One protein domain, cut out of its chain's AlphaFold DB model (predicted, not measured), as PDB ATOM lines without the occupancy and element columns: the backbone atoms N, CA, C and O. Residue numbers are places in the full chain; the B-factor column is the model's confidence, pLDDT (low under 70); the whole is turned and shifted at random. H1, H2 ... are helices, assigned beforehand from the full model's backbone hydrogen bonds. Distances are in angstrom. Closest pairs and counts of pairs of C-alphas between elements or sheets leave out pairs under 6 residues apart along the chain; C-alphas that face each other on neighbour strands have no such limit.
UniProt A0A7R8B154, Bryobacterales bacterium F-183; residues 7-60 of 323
ATOM      1  N   HIS A   7      88.955 107.919  72.175       85.25
ATOM      2  CA  HIS A   7      88.483 106.601  71.723       85.25
ATOM      3  C   HIS A   7      88.933 106.237  70.294       85.25
ATOM      4  O   HIS A   7      88.798 105.090  69.888       85.25
ATOM      5  N   LYS A   8      89.479 107.201  69.541       82.56
ATOM      6  CA  LYS A   8      90.107 107.011  68.227       82.56
ATOM      7  C   LYS A   8      91.630 107.200  68.278       82.56
ATOM      8  O   LYS A   8      92.241 107.554  67.275       82.56
ATOM      9  N   GLY A   9      92.238 107.041  69.456       88.06
ATOM     10  CA  GLY A   9      93.687 107.143  69.649       88.06
ATOM     11  C   GLY A   9      94.221 108.562  69.878       88.06
ATOM     12  O   GLY A   9      95.432 108.771  69.842       88.06
ATOM     13  N   GLY A  10      93.348 109.547  70.116       91.75
ATOM     14  CA  GLY A  10      93.759 110.896  70.507       91.75
ATOM     15  C   GLY A  10      94.362 110.973  71.922       91.75
ATOM     16  O   GLY A  10      94.062 110.131  72.771       91.75
ATOM     17  N   PRO A  11      95.199 111.985  72.218       93.00
ATOM     18  CA  PRO A  11      95.824 112.137  73.531       93.00
ATOM     19  C   PRO A  11      94.801 112.480  74.629       93.00
ATOM     20  O   PRO A  11      93.965 113.371  74.458       93.00
ATOM     21  N   ASN A  12      94.905 111.800  75.776       91.38
ATOM     22  CA  ASN A  12      94.174 112.119  77.004       91.38
ATOM     23  C   ASN A  12      95.121 112.031  78.224       91.38
ATOM     24  O   ASN A  12      95.551 110.923  78.551       91.38
ATOM     25  N   PRO A  13      95.466 113.149  78.895       92.88
ATOM     26  CA  PRO A  13      95.014 114.519  78.627       92.88
ATOM     27  C   PRO A  13      95.540 115.069  77.291       92.88
ATOM     28  O   PRO A  13      96.475 114.519  76.706       92.88
ATOM     29  N   LYS A  14      94.937 116.162  76.806       94.50
ATOM     30  CA  LYS A  14      95.389 116.854  75.586       94.50
ATOM     31  C   LYS A  14      96.848 117.310  75.718       94.50
ATOM     32  O   LYS A  14      97.314 117.643  76.807       94.50
ATOM     33  N   LEU A  15      97.556 117.332  74.592       94.38
ATOM     34  CA  LEU A  15      98.923 117.840  74.505       94.38
ATOM     35  C   LEU A  15      98.933 119.368  74.601       94.38
ATOM     36  O   LEU A  15      98.002 120.028  74.139       94.38
ATOM     37  N   VAL A  16     100.014 119.917  75.150       94.50
ATOM     38  CA  VAL A  16     100.294 121.355  75.088       94.50
ATOM     39  C   VAL A  16     100.738 121.698  73.664       94.50
ATOM     40  O   VAL A  16     101.550 120.981  73.086       94.50
ATOM     41  N   GLU A  17     100.192 122.768  73.089       91.94
ATOM     42  CA  GLU A  17     100.539 123.243  71.744       91.94
ATOM     43  C   GLU A  17     101.720 124.221  71.833       91.94
ATOM     44  O   GLU A  17     101.563 125.431  71.723       91.94
ATOM     45  N   ASP A  18     102.907 123.674  72.097       91.38
ATOM     46  CA  ASP A  18     104.162 124.415  72.313       91.38
ATOM     47  C   ASP A  18     105.083 124.453  71.077       91.38
ATOM     48  O   ASP A  18     106.180 125.007  71.128       91.38
ATOM     49  N   GLY A  19     104.651 123.859  69.960       89.69
ATOM     50  CA  GLY A  19     105.443 123.746  68.732       89.69
ATOM     51  C   GLY A  19     106.571 122.708  68.797       89.69
ATOM     52  O   GLY A  19     107.321 122.576  67.831       89.69
ATOM     53  N   LEU A  20     106.696 121.950  69.893       89.75
ATOM     54  CA  LEU A  20     107.749 120.959  70.079       89.75
ATOM     55  C   LEU A  20     107.251 119.537  69.792       89.75
ATOM     56  O   LEU A  20     106.206 119.075  70.259       89.75
ATOM     57  N   VAL A  21     108.070 118.768  69.077       90.06
ATOM     58  CA  VAL A  21     107.852 117.328  68.882       90.06
ATOM     59  C   VAL A  21     108.604 116.555  69.970       90.06
ATOM     60  O   VAL A  21     109.629 115.925  69.729       90.06
ATOM     61  N   GLY A  22     108.116 116.655  71.210       92.94
ATOM     62  CA  GLY A  22     108.705 115.984  72.375       92.94
ATOM     63  C   GLY A  22     108.202 114.547  72.606       92.94
ATOM     64  O   GLY A  22     107.313 114.066  71.894       92.94
ATOM     65  N   PRO A  23     108.690 113.857  73.661       94.88
ATOM     66  CA  PRO A  23     108.293 112.481  73.985       94.88
ATOM     67  C   PRO A  23     106.780 112.276  74.145       94.88
ATOM     68  O   PRO A  23     106.261 111.228  73.770       94.88
ATOM     69  N   LYS A  24     106.054 113.282  74.655       94.31
ATOM     70  CA  LYS A  24     104.585 113.239  74.783       94.31
ATOM     71  C   LYS A  24     103.890 113.250  73.419       94.31
ATOM     72  O   LYS A  24     102.963 112.473  73.206       94.31
ATOM     73  N   THR A  25     104.363 114.079  72.490       95.50
ATOM     74  CA  THR A  25     103.848 114.156  71.116       95.50
ATOM     75  C   THR A  25     104.103 112.849  70.368       95.50
ATOM     76  O   THR A  25     103.171 112.276  69.808       95.50
ATOM     77  N   ILE A  26     105.330 112.318  70.443       95.12
ATOM     78  CA  ILE A  26     105.696 111.019  69.849       95.12
ATOM     79  C   ILE A  26     104.858 109.886  70.459       95.12
ATOM     80  O   ILE A  26     104.351 109.030  69.733       95.12
ATOM     81  N   GLY A  27     104.667 109.893  71.781       94.38
ATOM     82  CA  GLY A  27     103.811 108.935  72.479       94.38
ATOM     83  C   GLY A  27     102.367 108.968  71.977       94.38
ATOM     84  O   GLY A  27     101.819 107.923  71.646       94.38
ATOM     85  N   ALA A  28     101.780 110.158  71.825       95.44
ATOM     86  CA  ALA A  28     100.430 110.310  71.287       95.44
ATOM     87  C   ALA A  28     100.305 109.814  69.838       95.44
ATOM     88  O   ALA A  28      99.308 109.181  69.496       95.44
ATOM     89  N   ILE A  29     101.314 110.063  68.992       96.06
ATOM     90  CA  ILE A  29     101.340 109.533  67.620       96.06
ATOM     91  C   ILE A  29     101.369 108.002  67.651       96.06
ATOM     92  O   ILE A  29     100.589 107.374  66.943       96.06
ATOM     93  N   ARG A  30     102.191 107.385  68.511       95.31
ATOM     94  CA  ARG A  30     102.222 105.920  68.656       95.31
ATOM     95  C   ARG A  30     100.900 105.354  69.157       95.31
ATOM     96  O   ARG A  30     100.458 104.346  68.623       95.31
ATOM     97  N   THR A  31     100.248 105.996  70.125       93.31
ATOM     98  CA  THR A  31      98.914 105.585  70.596       93.31
ATOM     99  C   THR A  31      97.891 105.614  69.462       93.31
ATOM    100  O   THR A  31      97.137 104.660  69.277       93.31
ATOM    101  N   PHE A  32      97.904 106.664  68.641       93.62
ATOM    102  CA  PHE A  32      97.067 106.727  67.446       93.62
ATOM    103  C   PHE A  32      97.412 105.620  66.443       93.62
ATOM    104  O   PHE A  32      96.530 104.889  66.001       93.62
ATOM    105  N   GLN A  33      98.694 105.414  66.151       94.25
ATOM    106  CA  GLN A  33      99.157 104.336  65.276       94.25
ATOM    107  C   GLN A  33      98.820 102.937  65.812       94.25
ATOM    108  O   GLN A  33      98.662 102.007  65.032       94.25
ATOM    109  N   GLN A  34      98.706 102.753  67.128       91.38
ATOM    110  CA  GLN A  34      98.269 101.499  67.750       91.38
ATOM    111  C   GLN A  34      96.765 101.265  67.603       91.38
ATOM    112  O   GLN A  34      96.349 100.112  67.527       91.38
ATOM    113  N   SER A  35      95.965 102.333  67.518       86.19
ATOM    114  CA  SER A  35      94.521 102.224  67.273       86.19
ATOM    115  C   SER A  35      94.183 101.696  65.874       86.19
ATOM    116  O   SER A  35      93.072 101.220  65.651       86.19
ATOM    117  N   ASP A  36      95.148 101.717  64.949       82.81
ATOM    118  CA  ASP A  36      95.011 101.175  63.602       82.81
ATOM    119  C   ASP A  36      96.095 100.121  63.332       82.81
ATOM    120  O   ASP A  36      97.294 100.405  63.259       82.81
ATOM    121  N   ILE A  37      95.690  98.860  63.164       78.69
ATOM    122  CA  ILE A  37      96.625  97.735  63.003       78.69
ATOM    123  C   ILE A  37      97.580  97.911  61.814       78.69
ATOM    124  O   ILE A  37      98.669  97.337  61.819       78.69
ATOM    125  N   ALA A  38      97.224  98.746  60.844       73.81
ATOM    126  CA  ALA A  38      97.915  98.848  59.575       73.81
ATOM    127  C   ALA A  38      98.832 100.075  59.448       73.81
ATOM    128  O   ALA A  38      99.523 100.212  58.442       73.81
ATOM    129  N   LEU A  39      98.872 100.947  60.458       84.88
ATOM    130  CA  LEU A  39      99.884 102.000  60.553       84.88
ATOM    131  C   LEU A  39     101.205 101.440  61.100       84.88
ATOM    132  O   LEU A  39     101.195 100.520  61.917       84.88
ATOM    133  N   ALA A  40     102.351 101.992  60.698       85.62
ATOM    134  CA  ALA A  40     103.616 101.728  61.388       85.62
ATOM    135  C   ALA A  40     103.542 102.288  62.820       85.62
ATOM    136  O   ALA A  40     102.923 103.323  63.025       85.62
ATOM    137  N   LYS A  41     104.128 101.614  63.818       93.88
ATOM    138  CA  LYS A  41     104.103 102.042  65.238       93.88
ATOM    139  C   LYS A  41     105.399 102.769  65.615       93.88
ATOM    140  O   LYS A  41     106.039 102.458  66.617       93.88
ATOM    141  N   ASP A  42     105.831 103.698  64.773       93.44
ATOM    142  CA  ASP A  42     107.146 104.346  64.848       93.44
ATOM    143  C   ASP A  42     107.124 105.720  65.542       93.44
ATOM    144  O   ASP A  42     108.149 106.166  66.065       93.44
ATOM    145  N   GLY A  43     105.951 106.343  65.671       94.25
ATOM    146  CA  GLY A  43     105.779 107.698  66.191       94.25
ATOM    147  C   GLY A  43     106.001 108.798  65.151       94.25
ATOM    148  O   GLY A  43     106.167 109.952  65.542       94.25
ATOM    149  N   ARG A  44     106.023 108.461  63.853       94.12
ATOM    150  CA  ARG A  44     106.231 109.399  62.744       94.12
ATOM    151  C   ARG A  44     104.925 109.785  62.049       94.12
ATOM    152  O   ARG A  44     104.000 108.986  61.883       94.12
ATOM    153  N   VAL A  45     104.884 111.031  61.589       92.19
ATOM    154  CA  VAL A  45     103.861 111.545  60.673       92.19
ATOM    155  C   VAL A  45     104.598 112.155  59.490       92.19
ATOM    156  O   VAL A  45     105.050 113.295  59.562       92.19
ATOM    157  N   ASP A  46     104.768 111.377  58.429       87.62
ATOM    158  CA  ASP A  46     105.442 111.847  57.220       87.62
ATOM    159  C   ASP A  46     104.447 112.595  56.306       87.62
ATOM    160  O   ASP A  46     103.271 112.207  56.236       87.62
ATOM    161  N   PRO A  47     104.878 113.655  55.592       84.56
ATOM    162  CA  PRO A  47     104.082 114.259  54.525       84.56
ATOM    163  C   PRO A  47     103.645 113.195  53.511       84.56
ATOM    164  O   PRO A  47     104.449 112.354  53.121       84.56
ATOM    165  N   ASN A  48     102.370 113.210  53.113       74.44
ATOM    166  CA  ASN A  48     101.739 112.188  52.258       74.44
ATOM    167  C   ASN A  48     101.798 110.743  52.804       74.44
ATOM    168  O   ASN A  48     101.425 109.803  52.107       74.44
ATOM    169  N   GLY A  49     102.235 110.550  54.051       79.44
ATOM    170  CA  GLY A  49     102.345 109.241  54.677       79.44
ATOM    171  C   GLY A  49     101.009 108.700  55.203       79.44
ATOM    172  O   GLY A  49     100.060 109.460  55.435       79.44
ATOM    173  N   PRO A  50     100.939 107.386  55.487       82.62
ATOM    174  CA  PRO A  50      99.706 106.719  55.910       82.62
ATOM    175  C   PRO A  50      99.166 107.261  57.243       82.62
ATOM    176  O   PRO A  50      97.955 107.409  57.404       82.62
ATOM    177  N   THR A  51     100.047 107.631  58.184       90.50
ATOM    178  CA  THR A  51      99.625 108.237  59.458       90.50
ATOM    179  C   THR A  51      98.914 109.575  59.229       90.50
ATOM    180  O   THR A  51      97.863 109.810  59.821       90.50
ATOM    181  N   LEU A  52      99.447 110.444  58.359       88.88
ATOM    182  CA  LEU A  52      98.849 111.753  58.075       88.88
ATOM    183  C   LEU A  52      97.508 111.611  57.350       88.88
ATOM    184  O   LEU A  52      96.535 112.256  57.737       88.88
ATOM    185  N   ALA A  53      97.442 110.730  56.348       82.50
ATOM    186  CA  ALA A  53      96.207 110.434  55.628       82.50
ATOM    187  C   ALA A  53      95.094 109.995  56.592       82.50
ATOM    188  O   ALA A  53      93.993 110.542  56.561       82.50
ATOM    189  N   ARG A  54      95.409 109.086  57.525       85.31
ATOM    190  CA  ARG A  54      94.456 108.604  58.530       85.31
ATOM    191  C   ARG A  54      94.021 109.692  59.512       85.31
ATOM    192  O   ARG A  54      92.856 109.723  59.902       85.31
ATOM    193  N   ILE A  55      94.920 110.596  59.905       88.00
ATOM    194  CA  ILE A  55      94.569 111.756  60.741       88.00
ATOM    195  C   ILE A  55      93.586 112.669  59.999       88.00
ATOM    196  O   ILE A  55      92.529 112.982  60.542       88.00
ATOM    197  N   ASN A  56      93.900 113.067  58.764       85.12
ATOM    198  CA  ASN A  56      93.050 113.958  57.968       85.12
ATOM    199  C   ASN A  56      91.659 113.361  57.742       85.12
ATOM    200  O   ASN A  56      90.649 114.044  57.902       85.12
ATOM    201  N   ALA A  57      91.620 112.065  57.457       78.31
ATOM    202  CA  ALA A  57      90.411 111.283  57.315       78.31
ATOM    203  C   ALA A  57      89.540 111.281  58.588       78.31
ATOM    204  O   ALA A  57      88.337 111.531  58.524       78.31
ATOM    205  N   GLN A  58      90.141 111.084  59.768       80.44
ATOM    206  CA  GLN A  58      89.424 111.141  61.053       80.44
ATOM    207  C   GLN A  58      88.862 112.528  61.379       80.44
ATOM    208  O   GLN A  58      87.881 112.634  62.116       80.44
ATOM    209  N   LEU A  59      89.491 113.576  60.851       83.25
ATOM    210  CA  LEU A  59      89.088 114.966  61.043       83.25
ATOM    211  C   LEU A  59      88.139 115.475  59.946       83.25
ATOM    212  O   LEU A  59      87.730 116.630  59.998       83.25
ATOM    213  N   GLY A  60      87.765 114.631  58.979       69.56
ATOM    214  CA  GLY A  60      86.837 115.005  57.911       69.56
ATOM    215  C   GLY A  60      87.445 115.907  56.835       69.56
ATOM    216  O   GLY A  60      86.705 116.538  56.090       69.56
TER     217      GLY A  60
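AT A GLANCE: This is residues 7 to 60 of the 323 residues of a protein of Bryobacterales bacterium F-183 (UniProt A0A7R8B154). Two helices, H1 and the shorter H2, stand roughly as an L, and long loops fill out the rest. Residues 7 to 22 run beside H1 and fold back into it, while residues 36 to 49 loop back past H1 to reach H2. The printed part has 54 residues, 22 of them, under half, in two named helices, H1 then H2, with no named strand; the class is all helix. It is compact, with a radius of gyration of the C-alphas of 10.7 A, and rounded, spanning 26 by 24 by 22 A.

IN THESE COORDINATES: Find C-alpha 23 at (108.293, 112.481, 73.985); from there H1, residues 23 to 35, runs 18.4 A to C-alpha 35. H2, residues 50 to 58, covers 12.3 A and ends at C-alpha 58, (89.424, 111.141, 61.053).

HOW THE PARTS SIT: Look at the C-alphas of Gln 33 and Thr 51, the closest of H1 and H2, 7.0 A apart: the helices are close but not clearly touching. Their lines are about perpendicular, at 77 degrees. In H1 and H2 every O i to N i+4 pair is within hydrogen-bond range.

THE WHOLE: The C-alphas of Asp 18 and Ile 37, the two farthest apart, are 29.2 A apart. The printed part has no cut, and the H1 to H2 link is long. Mean pLDDT of the printed part is 88.7; residue 60 is under 70.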